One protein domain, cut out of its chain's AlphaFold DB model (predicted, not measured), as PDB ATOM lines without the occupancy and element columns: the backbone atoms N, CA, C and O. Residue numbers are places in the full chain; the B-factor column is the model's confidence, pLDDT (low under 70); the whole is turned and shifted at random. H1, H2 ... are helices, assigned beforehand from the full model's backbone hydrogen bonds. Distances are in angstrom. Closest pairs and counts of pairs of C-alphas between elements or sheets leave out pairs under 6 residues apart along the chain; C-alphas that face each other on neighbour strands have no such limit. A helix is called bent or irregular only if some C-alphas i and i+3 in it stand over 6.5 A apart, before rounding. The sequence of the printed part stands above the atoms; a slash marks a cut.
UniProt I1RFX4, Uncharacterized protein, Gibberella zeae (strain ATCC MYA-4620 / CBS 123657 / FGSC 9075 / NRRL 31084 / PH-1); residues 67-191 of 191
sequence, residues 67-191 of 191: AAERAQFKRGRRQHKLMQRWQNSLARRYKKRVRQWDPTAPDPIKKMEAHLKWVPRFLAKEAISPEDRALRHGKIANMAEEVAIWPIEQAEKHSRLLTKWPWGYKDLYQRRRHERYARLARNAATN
ATOM      1  N   ALA A  67     -34.131 -33.896 -38.377       80.94
ATOM      2  CA  ALA A  67     -34.763 -34.467 -37.181       80.94
ATOM      3  C   ALA A  67     -34.334 -35.929 -36.915       80.94
ATOM      4  O   ALA A  67     -34.070 -36.300 -35.767       80.94
ATOM      5  N   ALA A  68     -34.198 -36.732 -37.976       79.94
ATOM      6  CA  ALA A  68     -33.772 -38.130 -37.905       79.94
ATOM      7  C   ALA A  68     -32.313 -38.281 -37.435       79.94
ATOM      8  O   ALA A  68     -32.031 -39.036 -36.500       79.94
ATOM      9  N   GLU A  69     -31.391 -37.508 -38.010       75.56
ATOM     10  CA  GLU A  69     -29.976 -37.492 -37.617       75.56
ATOM     11  C   GLU A  69     -29.809 -37.039 -36.165       75.56
ATOM     12  O   GLU A  69     -29.091 -37.657 -35.375       75.56
ATOM     13  N   ARG A  70     -30.560 -36.005 -35.764       77.38
ATOM     14  CA  ARG A  70     -30.571 -35.496 -34.390       77.38
ATOM     15  C   ARG A  70     -31.051 -36.561 -33.400       77.38
ATOM     16  O   ARG A  70     -30.493 -36.679 -32.303       77.38
ATOM     17  N   ALA A  71     -32.065 -37.347 -33.763       79.50
ATOM     18  CA  ALA A  71     -32.552 -38.459 -32.952       79.50
ATOM     19  C   ALA A  71     -31.518 -39.597 -32.855       79.50
ATOM     20  O   ALA A  71     -31.251 -40.095 -31.754       79.50
ATOM     21  N   GLN A  72     -30.879 -39.960 -33.971       74.50
ATOM     22  CA  GLN A  72     -29.830 -40.981 -34.012       74.50
ATOM     23  C   GLN A  72     -28.616 -40.577 -33.166       74.50
ATOM     24  O   GLN A  72     -28.120 -41.375 -32.364       74.50
ATOM     25  N   PHE A  73     -28.188 -39.317 -33.261       75.19
ATOM     26  CA  PHE A  73     -27.121 -38.763 -32.438       75.19
ATOM     27  C   PHE A  73     -27.452 -38.847 -30.941       75.19
ATOM     28  O   PHE A  73     -26.651 -39.349 -30.147       75.19
ATOM     29  N   LYS A  74     -28.653 -38.403 -30.533       77.19
ATOM     30  CA  LYS A  74     -29.101 -38.482 -29.129       77.19
ATOM     31  C   LYS A  74     -29.085 -39.927 -28.616       77.19
ATOM     32  O   LYS A  74     -28.625 -40.166 -27.496       77.19
ATOM     33  N   ARG A  75     -29.530 -40.889 -29.435       73.56
ATOM     34  CA  ARG A  75     -29.523 -42.324 -29.103       73.56
ATOM     35  C   ARG A  75     -28.098 -42.855 -28.927       73.56
ATOM     36  O   ARG A  75     -27.797 -43.419 -27.875       73.56
ATOM     37  N   GLY A  76     -27.205 -42.587 -29.880       70.19
ATOM     38  CA  GLY A  76     -25.794 -42.979 -29.792       70.19
ATOM     39  C   GLY A  76     -25.087 -42.369 -28.576       70.19
ATOM     40  O   GLY A  76     -24.366 -43.055 -27.851       70.19
ATOM     41  N   ARG A  77     -25.368 -41.097 -28.262       74.00
ATOM     42  CA  ARG A  77     -24.824 -40.418 -27.074       74.00
ATOM     43  C   ARG A  77     -25.329 -41.035 -25.767       74.00
ATOM     44  O   ARG A  77     -24.562 -41.145 -24.807       74.00
ATOM     45  N   ARG A  78     -26.602 -41.443 -25.709       71.06
ATOM     46  CA  ARG A  78     -27.171 -42.142 -24.545       71.06
ATOM     47  C   ARG A  78     -26.500 -43.500 -24.339       71.06
ATOM     48  O   ARG A  78     -26.055 -43.774 -23.227       71.06
ATOM     49  N   GLN A  79     -26.365 -44.297 -25.398       65.69
ATOM     50  CA  GLN A  79     -25.677 -45.594 -25.355       65.69
ATOM     51  C   GLN A  79     -24.221 -45.445 -24.898       65.69
ATOM     52  O   GLN A  79     -23.774 -46.161 -24.003       65.69
ATOM     53  N   HIS A  80     -23.508 -44.447 -25.424       70.00
ATOM     54  CA  HIS A  80     -22.146 -44.134 -24.999       70.00
ATOM     55  C   HIS A  80     -22.054 -43.830 -23.493       70.00
ATOM     56  O   HIS A  80     -21.221 -44.414 -22.802       70.00
ATOM     57  N   LYS A  81     -22.937 -42.976 -22.952       70.81
ATOM     58  CA  LYS A  81     -22.958 -42.664 -21.509       70.81
ATOM     59  C   LYS A  81     -23.247 -43.894 -20.644       70.81
ATOM     60  O   LYS A  81     -22.662 -44.023 -19.570       70.81
ATOM     61  N   LEU A  82     -24.150 -44.774 -21.079       68.00
ATOM     62  CA  LEU A  82     -24.463 -46.012 -20.357       68.00
ATOM     63  C   LEU A  82     -23.254 -46.952 -20.320       68.00
ATOM     64  O   LEU A  82     -22.857 -47.390 -19.242       68.00
ATOM     65  N   MET A  83     -22.611 -47.164 -21.468       65.00
ATOM     66  CA  MET A  83     -21.387 -47.958 -21.571       65.00
ATOM     67  C   MET A  83     -20.269 -47.384 -20.690       65.00
ATOM     68  O   MET A  83     -19.671 -48.101 -19.892       65.00
ATOM     69  N   GLN A  84     -20.041 -46.069 -20.751       70.06
ATOM     70  CA  GLN A  84     -19.049 -45.390 -19.917       70.06
ATOM     71  C   GLN A  84     -19.322 -45.593 -18.417       70.06
ATOM     72  O   GLN A  84     -18.398 -45.853 -17.645       70.06
ATOM     73  N   ARG A  85     -20.586 -45.507 -17.979       69.69
ATOM     74  CA  ARG A  85     -20.974 -45.764 -16.581       69.69
ATOM     75  C   ARG A  85     -20.713 -47.209 -16.163       69.69
ATOM     76  O   ARG A  85     -20.202 -47.419 -15.062       69.69
ATOM     77  N   TRP A  86     -21.049 -48.175 -17.018       68.00
ATOM     78  CA  TRP A  86     -20.814 -49.597 -16.764       68.00
ATOM     79  C   TRP A  86     -19.317 -49.896 -16.613       68.00
ATOM     80  O   TRP A  86     -18.899 -50.431 -15.587       68.00
ATOM     81  N   GLN A  87     -18.488 -49.438 -17.551       67.69
ATOM     82  CA  GLN A  87     -17.045 -49.677 -17.498       67.69
ATOM     83  C   GLN A  87     -16.377 -48.959 -16.304       67.69
ATOM     84  O   GLN A  87     -15.581 -49.557 -15.582       67.69
ATOM     85  N   ASN A  88     -16.798 -47.726 -15.982       72.25
ATOM     86  CA  ASN A  88     -16.375 -47.029 -14.757       72.25
ATOM     87  C   ASN A  88     -16.773 -47.772 -13.470       72.25
ATOM     88  O   ASN A  88     -16.134 -47.606 -12.429       72.25
ATOM     89  N   SER A  89     -17.876 -48.523 -13.486       71.19
ATOM     90  CA  SER A  89     -18.305 -49.347 -12.353       71.19
ATOM     91  C   SER A  89     -17.384 -50.555 -12.176       71.19
ATOM     92  O   SER A  89     -16.937 -50.818 -11.059       71.19
ATOM     93  N   LEU A  90     -17.028 -51.237 -13.271       67.88
ATOM     94  CA  LEU A  90     -16.084 -52.359 -13.256       67.88
ATOM     95  C   LEU A  90     -14.706 -51.940 -12.739       67.88
ATOM     96  O   LEU A  90     -14.196 -52.547 -11.797       67.88
ATOM     97  N   ALA A  91     -14.159 -50.845 -13.269       71.00
ATOM     98  CA  ALA A  91     -12.863 -50.319 -12.855       71.00
ATOM     99  C   ALA A  91     -12.835 -49.955 -11.357       71.00
ATOM    100  O   ALA A  91     -11.902 -50.307 -10.631       71.00
ATOM    101  N   ARG A  92     -13.905 -49.322 -10.849       78.25
ATOM    102  CA  ARG A  92     -14.052 -49.016  -9.414       78.25
ATOM    103  C   ARG A  92     -14.161 -50.273  -8.553       78.25
ATOM    104  O   ARG A  92     -13.539 -50.324  -7.495       78.25
ATOM    105  N   ARG A  93     -14.928 -51.278  -8.985       74.69
ATOM    106  CA  ARG A  93     -15.054 -52.560  -8.270       74.69
ATOM    107  C   ARG A  93     -13.718 -53.289  -8.194       74.69
ATOM    108  O   ARG A  93     -13.356 -53.753  -7.117       74.69
ATOM    109  N   TYR A  94     -12.977 -53.338  -9.299       78.31
ATOM    110  CA  TYR A  94     -11.658 -53.958  -9.334       78.31
ATOM    111  C   TYR A  94     -10.670 -53.236  -8.417       78.31
ATOM    112  O   TYR A  94     -10.088 -53.859  -7.535       78.31
ATOM    113  N   LYS A  95     -10.574 -51.905  -8.528       79.25
ATOM    114  CA  LYS A  95      -9.734 -51.089  -7.644       79.25
ATOM    115  C   LYS A  95     -10.081 -51.280  -6.164       79.25
ATOM    116  O   LYS A  95      -9.178 -51.363  -5.337       79.25
ATOM    117  N   LYS A  96     -11.372 -51.354  -5.816       79.00
ATOM    118  CA  LYS A  96     -11.814 -51.609  -4.435       79.00
ATOM    119  C   LYS A  96     -11.335 -52.977  -3.948       79.00
ATOM    120  O   LYS A  96     -10.808 -53.059  -2.848       79.00
ATOM    121  N   ARG A  97     -11.480 -54.018  -4.770       76.88
ATOM    122  CA  ARG A  97     -11.045 -55.382  -4.441       76.88
ATOM    123  C   ARG A  97      -9.527 -55.475  -4.270       76.88
ATOM    124  O   ARG A  97      -9.070 -56.008  -3.273       76.88
ATOM    125  N   VAL A  98      -8.761 -54.883  -5.185       76.06
ATOM    126  CA  VAL A  98      -7.294 -54.814  -5.092       76.06
ATOM    127  C   VAL A  98      -6.854 -54.112  -3.804       76.06
ATOM    128  O   VAL A  98      -6.008 -54.635  -3.097       76.06
ATOM    129  N   ARG A  99      -7.482 -52.984  -3.440       80.25
ATOM    130  CA  ARG A  99      -7.182 -52.279  -2.180       80.25
ATOM    131  C   ARG A  99      -7.536 -53.065  -0.919       80.25
ATOM    132  O   ARG A  99      -6.935 -52.815   0.116       80.25
ATOM    133  N   GLN A 100      -8.532 -53.950  -0.985       78.69
ATOM    134  CA  GLN A 100      -8.866 -54.846   0.128       78.69
ATOM    135  C   GLN A 100      -7.804 -55.933   0.313       78.69
ATOM    136  O   GLN A 100      -7.588 -56.370   1.435       78.69
ATOM    137  N   TRP A 101      -7.160 -56.360  -0.774       78.75
ATOM    138  CA  TRP A 101      -6.067 -57.329  -0.736       78.75
ATOM    139  C   TRP A 101      -4.741 -56.698  -0.316       78.75
ATOM    140  O   TRP A 101      -4.016 -57.261   0.495       78.75
ATOM    141  N   ASP A 102      -4.429 -55.526  -0.860       80.94
ATOM    142  CA  ASP A 102      -3.217 -54.779  -0.549       80.94
ATOM    143  C   ASP A 102      -3.492 -53.271  -0.712       80.94
ATOM    144  O   ASP A 102      -3.653 -52.778  -1.836       80.94
ATOM    145  N   PRO A 103      -3.540 -52.502   0.391       85.25
ATOM    146  CA  PRO A 103      -3.747 -51.056   0.343       85.25
ATOM    147  C   PRO A 103      -2.653 -50.303  -0.427       85.25
ATOM    148  O   PRO A 103      -2.906 -49.201  -0.919       85.25
ATOM    149  N   THR A 104      -1.457 -50.890  -0.540       86.44
ATOM    150  CA  THR A 104      -0.289 -50.306  -1.215       86.44
ATOM    151  C   THR A 104      -0.231 -50.634  -2.708       86.44
ATOM    152  O   THR A 104       0.633 -50.117  -3.421       86.44
ATOM    153  N   ALA A 105      -1.172 -51.446  -3.204       82.94
ATOM    154  CA  ALA A 105      -1.226 -51.835  -4.602       82.94
ATOM    155  C   ALA A 105      -1.311 -50.607  -5.537       82.94
ATOM    156  O   ALA A 105      -2.101 -49.682  -5.293       82.94
ATOM    157  N   PRO A 106      -0.534 -50.590  -6.637       82.44
ATOM    158  CA  PRO A 106      -0.630 -49.547  -7.650       82.44
ATOM    159  C   PRO A 106      -2.051 -49.435  -8.214       82.44
ATOM    160  O   PRO A 106      -2.776 -50.417  -8.327       82.44
ATOM    161  N   ASP A 107      -2.470 -48.223  -8.585       78.38
ATOM    162  CA  ASP A 107      -3.795 -48.031  -9.177       78.38
ATOM    163  C   ASP A 107      -3.843 -48.706 -10.560       78.38
ATOM    164  O   ASP A 107      -3.125 -48.258 -11.459       78.38
ATOM    165  N   PRO A 108      -4.697 -49.724 -10.772       70.56
ATOM    166  CA  PRO A 108      -4.727 -50.464 -12.029       70.56
ATOM    167  C   PRO A 108      -5.172 -49.612 -13.224       70.56
ATOM    168  O   PRO A 108      -4.930 -49.998 -14.361       70.56
ATOM    169  N   ILE A 109      -5.807 -48.459 -12.980       70.00
ATOM    170  CA  ILE A 109      -6.265 -47.528 -14.020       70.00
ATOM    171  C   ILE A 109      -5.179 -46.499 -14.360       70.00
ATOM    172  O   ILE A 109      -5.110 -46.039 -15.491       70.00
ATOM    173  N   LYS A 110      -4.372 -46.080 -13.374       69.75
ATOM    174  CA  LYS A 110      -3.398 -44.980 -13.545       69.75
ATOM    175  C   LYS A 110      -1.946 -45.431 -13.667       69.75
ATOM    176  O   LYS A 110      -1.108 -44.625 -14.042       69.75
ATOM    177  N   LYS A 111      -1.632 -46.641 -13.205       73.25
ATOM    178  CA  LYS A 111      -0.275 -47.188 -13.106       73.25
ATOM    179  C   LYS A 111      -0.289 -48.655 -13.539       73.25
ATOM    180  O   LYS A 111       0.128 -49.530 -12.780       73.25
ATOM    181  N   MET A 112      -0.817 -48.927 -14.736       69.06
ATOM    182  CA  MET A 112      -1.052 -50.287 -15.242       69.06
ATOM    183  C   MET A 112       0.221 -51.139 -15.206       69.06
ATOM    184  O   MET A 112       0.201 -52.254 -14.689       69.06
ATOM    185  N   GLU A 113       1.340 -50.624 -15.716       68.31
ATOM    186  CA  GLU A 113       2.592 -51.385 -15.748       68.31
ATOM    187  C   GLU A 113       3.097 -51.735 -14.348       68.31
ATOM    188  O   GLU A 113       3.528 -52.863 -14.098       68.31
ATOM    189  N   ALA A 114       3.019 -50.781 -13.418       74.62
ATOM    190  CA  ALA A 114       3.390 -51.013 -12.030       74.62
ATOM    191  C   ALA A 114       2.457 -52.042 -11.378       74.62
ATOM    192  O   ALA A 114       2.931 -52.929 -10.671       74.62
ATOM    193  N   HIS A 115       1.150 -51.968 -11.659       77.75
ATOM    194  CA  HIS A 115       0.166 -52.941 -11.185       77.75
ATOM    195  C   HIS A 115       0.484 -54.348 -11.705       77.75
ATOM    196  O   HIS A 115       0.570 -55.288 -10.924       77.75
ATOM    197  N   LEU A 116       0.762 -54.497 -13.003       72.75
ATOM    198  CA  LEU A 116       1.117 -55.786 -13.610       72.75
ATOM    199  C   LEU A 116       2.437 -56.362 -13.074       72.75
ATOM    200  O   LEU A 116       2.569 -57.580 -12.993       72.75
ATOM    201  N   LYS A 117       3.401 -55.516 -12.684       78.25
ATOM    202  CA  LYS A 117       4.642 -55.937 -12.002       78.25
ATOM    203  C   LYS A 117       4.412 -56.314 -10.533       78.25
ATOM    204  O   LYS A 117       5.174 -57.107  -9.981       78.25
ATOM    205  N   TRP A 118       3.382 -55.756  -9.899       84.62
ATOM    206  CA  TRP A 118       3.009 -56.044  -8.512       84.62
ATOM    207  C   TRP A 118       2.305 -57.404  -8.363       84.62
ATOM    208  O   TRP A 118       2.630 -58.136  -7.429       84.62
ATOM    209  N   VAL A 119       1.426 -57.795  -9.299       80.31
ATOM    210  CA  VAL A 119       0.614 -59.033  -9.199       80.31
ATOM    211  C   VAL A 119       1.442 -60.304  -8.909       80.31
ATOM    212  O   VAL A 119       1.079 -61.024  -7.977       80.31
ATOM    213  N   PRO A 120       2.559 -60.606  -9.609       73.94
ATOM    214  CA  PRO A 120       3.356 -61.800  -9.314       73.94
ATOM    215  C   PRO A 120       3.953 -61.793  -7.903       73.94
ATOM    216  O   PRO A 120       3.988 -62.826  -7.239       73.94
ATOM    217  N   ARG A 121       4.396 -60.620  -7.428       79.75
ATOM    218  CA  ARG A 121       4.977 -60.452  -6.089       79.75
ATOM    219  C   ARG A 121       3.921 -60.613  -5.001       79.75
ATOM    220  O   ARG A 121       4.201 -61.229  -3.982       79.75
ATOM    221  N   PHE A 122       2.720 -60.082  -5.226       80.50
ATOM    222  CA  PHE A 122       1.587 -60.239  -4.317       80.50
ATOM    223  C   PHE A 122       1.204 -61.716  -4.153       80.50
ATOM    224  O   PHE A 122       1.120 -62.215  -3.038       80.50
ATOM    225  N   LEU A 123       1.082 -62.446  -5.261       73.06
ATOM    226  CA  LEU A 123       0.701 -63.860  -5.241       73.06
ATOM    227  C   LEU A 123       1.786 -64.797  -4.695       73.06
ATOM    228  O   LEU A 123       1.471 -65.903  -4.271       73.06
ATOM    229  N   ALA A 124       3.053 -64.373  -4.707       73.50
ATOM    230  CA  ALA A 124       4.146 -65.103  -4.072       73.50
ATOM    231  C   ALA A 124       4.163 -64.958  -2.538       73.50
ATOM    232  O   ALA A 124       4.780 -65.786  -1.875       73.50
ATOM    233  N   LYS A 125       3.511 -63.923  -1.978       71.12
ATOM    234  CA  LYS A 125       3.389 -63.732  -0.520       71.12
ATOM    235  C   LYS A 125       2.370 -64.671   0.114       71.12
ATOM    236  O   LYS A 125       2.511 -65.029   1.277       71.12
ATOM    237  N   GLU A 126       1.325 -65.030  -0.620       64.88
ATOM    238  CA  GLU A 126       0.364 -66.022  -0.156       64.88
ATOM    239  C   GLU A 126       1.020 -67.415  -0.277       64.88
ATOM    240  O   GLU A 126       1.642 -67.718  -1.297       64.88
ATOM    241  N   ALA A 127       0.896 -68.272   0.748       69.38
ATOM    242  CA  ALA A 127       1.420 -69.648   0.771       69.38
ATOM    243  C   ALA A 127       0.620 -70.588  -0.159       69.38
ATOM    244  O   ALA A 127       0.107 -71.628   0.239       69.38
ATOM    245  N   ILE A 128       0.454 -70.167  -1.409       67.50
ATOM    246  CA  ILE A 128      -0.305 -70.839  -2.454       67.50
ATOM    247  C   ILE A 128       0.632 -71.768  -3.217       67.50
ATOM    248  O   ILE A 128       1.765 -71.379  -3.544       67.50
ATOM    249  N   SER A 129       0.118 -72.947  -3.572       73.44
ATOM    250  CA  SER A 129       0.752 -73.854  -4.526       73.44
ATOM    251  C   SER A 129       1.135 -73.115  -5.829       73.44
ATOM    252  O   SER A 129       0.464 -72.155  -6.232       73.44
ATOM    253  N   PRO A 130       2.217 -73.513  -6.520       68.94
ATOM    254  CA  PRO A 130       2.611 -72.888  -7.785       68.94
ATOM    255  C   PRO A 130       1.507 -72.902  -8.859       68.94
ATOM    256  O   PRO A 130       1.377 -71.940  -9.621       68.94
ATOM    257  N   GLU A 131       0.686 -73.953  -8.887       66.50
ATOM    258  CA  GLU A 131      -0.405 -74.145  -9.852       66.50
ATOM    259  C   GLU A 131      -1.570 -73.177  -9.603       66.50
ATOM    260  O   GLU A 131      -1.964 -72.418 -10.497       66.50
ATOM    261  N   ASP A 132      -2.056 -73.095  -8.364       67.69
ATOM    262  CA  ASP A 132      -3.121 -72.158  -7.991       67.69
ATOM    263  C   ASP A 132      -2.665 -70.697  -8.122       67.69
ATOM    264  O   ASP A 132      -3.458 -69.798  -8.432       67.69
ATOM    265  N   ARG A 133      -1.364 -70.441  -7.935       66.69
ATOM    266  CA  ARG A 133      -0.753 -69.125  -8.149       66.69
ATOM    267  C   ARG A 133      -0.841 -68.700  -9.610       66.69
ATOM    268  O   ARG A 133      -1.191 -67.550  -9.882       66.69
ATOM    269  N   ALA A 134      -0.567 -69.611 -10.542       66.00
ATOM    270  CA  ALA A 134      -0.687 -69.349 -11.973       66.00
ATOM    271  C   ALA A 134      -2.143 -69.045 -12.370       66.00
ATOM    272  O   ALA A 134      -2.399 -68.075 -13.092       66.00
ATOM    273  N   LEU A 135      -3.105 -69.798 -11.825       71.00
ATOM    274  CA  LEU A 135      -4.535 -69.586 -12.063       71.00
ATOM    275  C   LEU A 135      -5.015 -68.221 -11.537       71.00
ATOM    276  O   LEU A 135      -5.654 -67.447 -12.261       71.00
ATOM    277  N   ARG A 136      -4.679 -67.884 -10.284       71.19
ATOM    278  CA  ARG A 136      -5.028 -66.586  -9.676       71.19
ATOM    279  C   ARG A 136      -4.347 -65.423 -10.391       71.19
ATOM    280  O   ARG A 136      -4.991 -64.397 -10.616       71.19
ATOM    281  N   HIS A 137      -3.089 -65.594 -10.801       69.38
ATOM    282  CA  HIS A 137      -2.366 -64.613 -11.607       69.38
ATOM    283  C   HIS A 137      -3.101 -64.326 -12.911       69.38
ATOM    284  O   HIS A 137      -3.367 -63.162 -13.204       69.38
ATOM    285  N   GLY A 138      -3.484 -65.365 -13.660       67.88
ATOM    286  CA  GLY A 138      -4.250 -65.215 -14.896       67.88
ATOM    287  C   GLY A 138      -5.544 -64.430 -14.677       67.88
ATOM    288  O   GLY A 138      -5.816 -63.473 -15.395       67.88
ATOM    289  N   LYS A 139      -6.304 -64.750 -13.625       74.00
ATOM    290  CA  LYS A 139      -7.565 -64.059 -13.313       74.00
ATOM    291  C   LYS A 139      -7.366 -62.578 -12.968       74.00
ATOM    292  O   LYS A 139      -8.090 -61.732 -13.487       74.00
ATOM    293  N   ILE A 140      -6.399 -62.251 -12.109       71.44
ATOM    294  CA  ILE A 140      -6.123 -60.862 -11.699       71.44
ATOM    295  C   ILE A 140      -5.538 -60.057 -12.865       71.44
ATOM    296  O   ILE A 140      -5.953 -58.920 -13.087       71.44
ATOM    297  N   ALA A 141      -4.612 -60.641 -13.629       67.25
ATOM    298  CA  ALA A 141      -4.023 -60.001 -14.800       67.25
ATOM    299  C   ALA A 141      -5.077 -59.735 -15.881       67.25
ATOM    300  O   ALA A 141      -5.165 -58.605 -16.346       67.25
ATOM    301  N   ASN A 142      -5.943 -60.705 -16.194       67.50
ATOM    302  CA  ASN A 142      -7.035 -60.516 -17.154       67.50
ATOM    303  C   ASN A 142      -7.993 -59.405 -16.709       67.50
ATOM    304  O   ASN A 142      -8.326 -58.525 -17.495       67.50
ATOM    305  N   MET A 143      -8.382 -59.379 -15.429       68.19
ATOM    306  CA  MET A 143      -9.210 -58.291 -14.896       68.19
ATOM    307  C   MET A 143      -8.510 -56.924 -14.976       68.19
ATOM    308  O   MET A 143      -9.162 -55.915 -15.239       68.19
ATOM    309  N   ALA A 144      -7.194 -56.868 -14.745       66.31
ATOM    310  CA  ALA A 144      -6.416 -55.640 -14.901       66.31
ATOM    311  C   ALA A 144      -6.371 -55.181 -16.364       66.31
ATOM    312  O   ALA A 144      -6.567 -54.000 -16.641       66.31
ATOM    313  N   GLU A 145      -6.143 -56.116 -17.285       65.31
ATOM    314  CA  GLU A 145      -6.099 -55.866 -18.723       65.31
ATOM    315  C   GLU A 145      -7.465 -55.387 -19.243       65.31
ATOM    316  O   GLU A 145      -7.519 -54.379 -19.941       65.31
ATOM    317  N   GLU A 146      -8.581 -55.993 -18.827       66.56
ATOM    318  CA  GLU A 146      -9.939 -55.522 -19.154       66.56
ATOM    319  C   GLU A 146     -10.189 -54.081 -18.673       66.56
ATOM    320  O   GLU A 146     -10.738 -53.247 -19.402       66.56
ATOM    321  N   VAL A 147      -9.752 -53.756 -17.452       67.50
ATOM    322  CA  VAL A 147      -9.857 -52.398 -16.890       67.50
ATOM    323  C   VAL A 147      -8.953 -51.401 -17.627       67.50
ATOM    324  O   VAL A 147      -9.299 -50.224 -17.706       67.50
ATOM    325  N   ALA A 148      -7.838 -51.850 -18.203       64.69
ATOM    326  CA  ALA A 148      -6.920 -51.023 -18.986       64.69
ATOM    327  C   ALA A 148      -7.300 -50.897 -20.475       64.69
ATOM    328  O   ALA A 148      -6.960 -49.907 -21.121       64.69
ATOM    329  N   ILE A 149      -8.066 -51.839 -21.029       66.50
ATOM    330  CA  ILE A 149      -8.666 -51.728 -22.370       66.50
ATOM    331  C   ILE A 149      -9.767 -50.656 -22.380       66.50
ATOM    332  O   ILE A 149      -9.968 -49.972 -23.386       66.50
ATOM    333  N   TRP A 150     -10.437 -50.442 -21.245       70.38
ATOM    334  CA  TRP A 150     -11.466 -49.414 -21.084       70.38
ATOM    335  C   TRP A 150     -11.074 -48.006 -21.585       70.38
ATOM    336  O   TRP A 150     -11.802 -47.471 -22.429       70.38
ATOM    337  N   PRO A 151      -9.988 -47.364 -21.105       64.50
ATOM    338  CA  PRO A 151      -9.616 -46.022 -21.546       64.50
ATOM    339  C   PRO A 151      -9.337 -45.958 -23.057       64.50
ATOM    340  O   PRO A 151      -9.703 -44.974 -23.700       64.50
ATOM    341  N   ILE A 152      -8.795 -47.024 -23.655       66.44
ATOM    342  CA  ILE A 152      -8.557 -47.123 -25.106       66.44
ATOM    343  C   ILE A 152      -9.882 -47.138 -25.863       66.44
ATOM    344  O   ILE A 152     -10.079 -46.350 -26.785       66.44
ATOM    345  N   GLU A 153     -10.831 -47.976 -25.445       68.06
ATOM    346  CA  GLU A 153     -12.154 -48.006 -26.069       68.06
ATOM    347  C   GLU A 153     -12.902 -46.683 -25.924       68.06
ATOM    348  O   GLU A 153     -13.643 -46.288 -26.826       68.06
ATOM    349  N   GLN A 154     -12.753 -45.997 -24.789       69.00
ATOM    350  CA  GLN A 154     -13.338 -44.673 -24.605       69.00
ATOM    351  C   GLN A 154     -12.718 -43.672 -25.573       69.00
ATOM    352  O   GLN A 154     -13.459 -42.928 -26.213       69.00
ATOM    353  N   ALA A 155     -11.394 -43.679 -25.730       65.25
ATOM    354  CA  ALA A 155     -10.703 -42.822 -26.685       65.25
ATOM    355  C   ALA A 155     -11.146 -43.101 -28.135       65.25
ATOM    356  O   ALA A 155     -11.490 -42.161 -28.849       65.25
ATOM    357  N   GLU A 156     -11.248 -44.368 -28.549       66.56
ATOM    358  CA  GLU A 156     -11.744 -44.762 -29.880       66.56
ATOM    359  C   GLU A 156     -13.199 -44.344 -30.104       66.56
ATOM    360  O   GLU A 156     -13.546 -43.798 -31.151       66.56
ATOM    361  N   LYS A 157     -14.074 -44.567 -29.117       67.94
ATOM    362  CA  LYS A 157     -15.491 -44.185 -29.200       67.94
ATOM    363  C   LYS A 157     -15.650 -42.665 -29.240       67.94
ATOM    364  O   LYS A 157     -16.472 -42.170 -30.005       67.94
ATOM    365  N   HIS A 158     -14.872 -41.923 -28.452       69.00
ATOM    366  CA  HIS A 158     -14.866 -40.464 -28.497       69.00
ATOM    367  C   HIS A 158     -14.343 -39.946 -29.835       69.00
ATOM    368  O   HIS A 158     -14.998 -39.089 -30.416       69.00
ATOM    369  N   SER A 159     -13.244 -40.503 -30.349       65.12
ATOM    370  CA  SER A 159     -12.728 -40.195 -31.686       65.12
ATOM    371  C   SER A 159     -13.800 -40.440 -32.754       65.12
ATOM    372  O   SER A 159     -14.179 -39.509 -33.453       65.12
ATOM    373  N   ARG A 160     -14.430 -41.623 -32.781       68.25
ATOM    374  CA  ARG A 160     -15.540 -41.919 -33.707       68.25
ATOM    375  C   ARG A 160     -16.708 -40.951 -33.567       68.25
ATOM    376  O   ARG A 160     -17.296 -40.575 -34.572       68.25
ATOM    377  N   LEU A 161     -17.076 -40.554 -32.348       66.94
ATOM    378  CA  LEU A 161     -18.131 -39.559 -32.133       66.94
ATOM    379  C   LEU A 161     -17.725 -38.176 -32.651       66.94
ATOM    380  O   LEU A 161     -18.576 -37.472 -33.181       66.94
ATOM    381  N   LEU A 162     -16.459 -37.792 -32.502       66.94
ATOM    382  CA  LEU A 162     -15.919 -36.521 -32.980       66.94
ATOM    383  C   LEU A 162     -15.791 -36.497 -34.510       66.94
ATOM    384  O   LEU A 162     -16.084 -35.472 -35.109       66.94
ATOM    385  N   THR A 163     -15.441 -37.624 -35.136       65.06
ATOM    386  CA  THR A 163     -15.386 -37.775 -36.599       65.06
ATOM    387  C   THR A 163     -16.777 -37.876 -37.218       65.06
ATOM    388  O   THR A 163     -17.054 -37.219 -38.212       65.06
ATOM    389  N   LYS A 164     -17.665 -38.696 -36.642       66.38
ATOM    390  CA  LYS A 164     -19.008 -38.945 -37.188       66.38
ATOM    391  C   LYS A 164     -19.978 -37.799 -36.909       66.38
ATOM    392  O   LYS A 164     -20.890 -37.571 -37.690       66.38
ATOM    393  N   TRP A 165     -19.797 -37.099 -35.791       69.31
ATOM    394  CA  TRP A 165     -20.667 -36.000 -35.380       69.31
ATOM    395  C   TRP A 165     -19.851 -34.775 -34.946       69.31
ATOM    396  O   TRP A 165     -19.955 -34.359 -33.784       69.31
ATOM    397  N   PRO A 166     -19.067 -34.163 -35.856       63.41
ATOM    398  CA  PRO A 166     -18.247 -32.990 -35.533       63.41
ATOM    399  C   PRO A 166     -19.081 -31.862 -34.902       63.41
ATOM    400  O   PRO A 166     -18.628 -31.135 -34.018       63.41
ATOM    401  N   TRP A 167     -20.352 -31.783 -35.285       61.91
ATOM    402  CA  TRP A 167     -21.314 -30.769 -34.878       61.91
ATOM    403  C   TRP A 167     -22.425 -31.242 -33.933       61.91
ATOM    404  O   TRP A 167     -23.360 -30.499 -33.638       61.91
ATOM    405  N   GLY A 168     -22.349 -32.474 -33.421       65.50
ATOM    406  CA  GLY A 168     -23.406 -33.060 -32.588       65.50
ATOM    407  C   GLY A 168     -23.567 -32.441 -31.192       65.50
ATOM    408  O   GLY A 168     -24.446 -32.829 -30.423       65.50
ATOM    409  N   TYR A 169     -22.712 -31.502 -30.805       71.88
ATOM    410  CA  TYR A 169     -22.704 -30.950 -29.455       71.88
ATOM    411  C   TYR A 169     -23.717 -29.807 -29.297       71.88
ATOM    412  O   TYR A 169     -24.098 -29.154 -30.262       71.88
ATOM    413  N   LYS A 170     -24.193 -29.587 -28.060       67.88
ATOM    414  CA  LYS A 170     -25.105 -28.466 -27.758       67.88
ATOM    415  C   LYS A 170     -24.386 -27.126 -27.945       67.88
ATOM    416  O   LYS A 170     -24.960 -26.164 -28.435       67.88
ATOM    417  N   ASP A 171     -23.124 -27.088 -27.540       72.62
ATOM    418  CA  ASP A 171     -22.260 -25.918 -27.551       72.62
ATOM    419  C   ASP A 171     -20.785 -26.357 -27.652       72.62
ATOM    420  O   ASP A 171     -20.433 -27.529 -27.443       72.62
ATOM    421  N   LEU A 172     -19.917 -25.392 -27.960       74.50
ATOM    422  CA  LEU A 172     -18.477 -25.605 -28.095       74.50
ATOM    423  C   LEU A 172     -17.836 -26.072 -26.775       74.50
ATOM    424  O   LEU A 172     -16.864 -26.825 -26.785       74.50
ATOM    425  N   TYR A 173     -18.400 -25.686 -25.628       79.81
ATOM    426  CA  TYR A 173     -17.917 -26.112 -24.316       79.81
ATOM    427  C   TYR A 173     -18.084 -27.626 -24.112       79.81
ATOM    428  O   TYR A 173     -17.144 -28.314 -23.701       79.81
ATOM    429  N   GLN A 174     -19.246 -28.186 -24.456       73.94
ATOM    430  CA  GLN A 174     -19.494 -29.625 -24.396       73.94
ATOM    431  C   GLN A 174     -18.560 -30.403 -25.317       73.94
ATOM    432  O   GLN A 174     -18.088 -31.477 -24.927       73.94
ATOM    433  N   ARG A 175     -18.286 -29.862 -26.508       74.94
ATOM    434  CA  ARG A 175     -17.311 -30.438 -27.433       74.94
ATOM    435  C   ARG A 175     -15.916 -30.459 -26.808       74.94
ATOM    436  O   ARG A 175     -15.362 -31.541 -26.628       74.94
ATOM    437  N   ARG A 176     -15.404 -29.309 -26.356       77.31
ATOM    438  CA  ARG A 176     -14.086 -29.190 -25.699       77.31
ATOM    439  C   ARG A 176     -13.944 -30.112 -24.488       77.31
ATOM    440  O   ARG A 176     -12.896 -30.712 -24.257       77.31
ATOM    441  N   ARG A 177     -15.017 -30.291 -23.712       76.00
ATOM    442  CA  ARG A 177     -15.042 -31.236 -22.587       76.00
ATOM    443  C   ARG A 177     -14.858 -32.688 -23.046       76.00
ATOM    444  O   ARG A 177     -14.135 -33.436 -22.394       76.00
ATOM    445  N   HIS A 178     -15.494 -33.093 -24.143       70.00
ATOM    446  CA  HIS A 178     -15.310 -34.425 -24.731       70.00
ATOM    447  C   HIS A 178     -13.915 -34.605 -25.337       70.00
ATOM    448  O   HIS A 178     -13.315 -35.662 -25.153       70.00
ATOM    449  N   GLU A 179     -13.370 -33.575 -25.981       72.12
ATOM    450  CA  GLU A 179     -11.990 -33.572 -26.480       72.12
ATOM    451  C   GLU A 179     -10.987 -33.780 -25.336       72.12
ATOM    452  O   GLU A 179     -10.087 -34.618 -25.418       72.12
ATOM    453  N   ARG A 180     -11.202 -33.098 -24.202       73.88
ATOM    454  CA  ARG A 180     -10.423 -33.305 -22.978       73.88
ATOM    455  C   ARG A 180     -10.561 -34.731 -22.442       73.88
ATOM    456  O   ARG A 180      -9.560 -35.307 -22.029       73.88
ATOM    457  N   TYR A 181     -11.760 -35.319 -22.440       68.88
ATOM    458  CA  TYR A 181     -11.944 -36.710 -22.004       68.88
ATOM    459  C   TYR A 181     -11.256 -37.714 -22.923       68.88
ATOM    460  O   TYR A 181     -10.613 -38.629 -22.416       68.88
ATOM    461  N   ALA A 182     -11.320 -37.518 -24.240       66.19
ATOM    462  CA  ALA A 182     -10.586 -38.337 -25.198       66.19
ATOM    463  C   ALA A 182      -9.072 -38.275 -24.932       66.19
ATOM    464  O   ALA A 182      -8.411 -39.309 -24.885       66.19
ATOM    465  N   ARG A 183      -8.539 -37.074 -24.663       70.06
ATOM    466  CA  ARG A 183      -7.126 -36.868 -24.314       70.06
ATOM    467  C   ARG A 183      -6.742 -37.537 -22.993       70.06
ATOM    468  O   ARG A 183      -5.728 -38.218 -22.928       70.06
ATOM    469  N   LEU A 184      -7.558 -37.384 -21.951       66.19
ATOM    470  CA  LEU A 184      -7.323 -38.026 -20.653       66.19
ATOM    471  C   LEU A 184      -7.365 -39.556 -20.755       66.19
ATOM    472  O   LEU A 184      -6.539 -40.225 -20.145       66.19
ATOM    473  N   ALA A 185      -8.300 -40.099 -21.536       61.84
ATOM    474  CA  ALA A 185      -8.405 -41.533 -21.774       61.84
ATOM    475  C   ALA A 185      -7.197 -42.061 -22.570       61.84
ATOM    476  O   ALA A 185      -6.618 -43.072 -22.190       61.84
ATOM    477  N   ARG A 186      -6.741 -41.331 -23.598       64.69
ATOM    478  CA  ARG A 186      -5.496 -41.636 -24.322       64.69
ATOM    479  C   ARG A 186      -4.286 -41.637 -23.384       64.69
ATOM    480  O   ARG A 186      -3.542 -42.607 -23.387       64.69
ATOM    481  N   ASN A 187      -4.135 -40.613 -22.544       65.75
ATOM    482  CA  ASN A 187      -3.020 -40.517 -21.595       65.75
ATOM    483  C   ASN A 187      -3.029 -41.646 -20.554       65.75
ATOM    484  O   ASN A 187      -1.975 -42.144 -20.185       65.75
ATOM    485  N   ALA A 188      -4.210 -42.058 -20.082       60.44
ATOM    486  CA  ALA A 188      -4.347 -43.188 -19.161       60.44
ATOM    487  C   ALA A 188      -4.043 -44.545 -19.820       60.44
ATOM    488  O   ALA A 188      -3.763 -45.507 -19.120       60.44
ATOM    489  N   ALA A 189      -4.124 -44.633 -21.148       56.88
ATOM    490  CA  ALA A 189      -3.766 -45.833 -21.897       56.88
ATOM    491  C   ALA A 189      -2.277 -45.894 -22.283       56.88
ATOM    492  O   ALA A 189      -1.783 -46.969 -22.614       56.88
ATOM    493  N   THR A 190      -1.583 -44.752 -22.307       57.50
ATOM    494  CA  THR A 190      -0.167 -44.647 -22.701       57.50
ATOM    495  C   THR A 190       0.814 -44.616 -21.529       57.50
ATOM    496  O   THR A 190       2.001 -44.811 -21.772       57.50
ATOM    497  N   ASN A 191       0.343 -44.333 -20.308       50.41
ATOM    498  CA  ASN A 191       1.141 -44.180 -19.080       50.41
ATOM    499  C   ASN A 191       0.849 -45.302 -18.075       50.41
ATOM    500  O   ASN A 191       1.759 -45.649 -17.292       50.41
TER     501      ASN A 191
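AT A GLANCE: This is residues 67 to 191 of the 191 residues of an uncharacterized protein of Gibberella zeae (strain ATCC MYA-4620 / CBS 123657 / FGSC 9075 / NRRL 31084 / PH-1) (UniProt I1RFX4). Long helix H3 runs side by side with the equally long H1, which goes the opposite way, and two shorter helices, H2 and H4, pack on H3 one after the other along its length. H3 is thus shared by two helical hairpins, H2 with H3 and H3 with H4, and the whole is a slender rod in which H1, H2 and H4 meet H3 but not one another. The printed part has 125 residues with four named helices, in the order H1, H2, H3, H4, and no named strand; its class is all helix. It is loose, with a radius of gyration of the C-alphas of 18.4 A, and spans 63 by 23 by 21 A.

HOW THE PARTS SIT: Begin with H3, residues 130 to 164, the hub, which touches the three other helices. Look at its residues 143 to 157: these alone touch H1, residues 67 to 101, which for its part touches H3 with residues 80 to 94 alone. The closest C-alphas of the two are those of Ala 91 and Val 147, 5.4 A apart, at a shallow tilt of 26 degrees, opposite ways. Residues 133 to 148 of H3 alone touch H2, residues 112 to 125; the closest C-alphas are those of Leu 123 and Arg 133, 6.2 A apart, and this hairpin has a shallow tilt of 14 degrees, opposite ways. Residues 148 to 159 of H3 alone touch H4, residues 172 to 190; here the closest C-alphas are those of Pro 151 and Ala 185, 4.7 A apart, and this hairpin has a shallow tilt of 29 degrees, opposite ways. H1 is apart from H2 and from H4; H2 and H4 are only just apart, closest at 8.5 A. In H1 and H4 every O i to N i+4 pair is within hydrogen-bond range, against 8 of 10 in H2 and 29 of 31 in H3.

IN THESE COORDINATES: Find C-alpha 67 at (-34.763, -34.467, -37.181); from there H1 runs 51.7 A to C-alpha 101. H3 starts at C-alpha 130, at (2.611, -72.888, -7.785), and runs 49.8 A to C-alpha 164; it is neither bent nor irregular, but only just: C-alphas 148 and 151 are 6.2 A apart. H2 runs 20.4 A from C-alpha 112 to C-alpha 125 and is only just irregular, with C-alphas 117 and 120 6.6 A apart. H4 runs 27.0 A from C-alpha 172 and ends at C-alpha 190, at (-0.167, -44.647, -22.701).

THE WHOLE: The two C-alphas farthest apart are those of Ala 67 and Ala 127, at 63.1 A. The printed part has no cut and ends at Asn 191, the chain's last residue. The link from H2 to H3 is tight, those from H1 to H2 and from H3 to H4 are short, and no link is long. The mean pLDDT of the printed part is 71.2, and 58 residues are under 70, among them residues 141 to 149, 151 to 168 and 184 to 191.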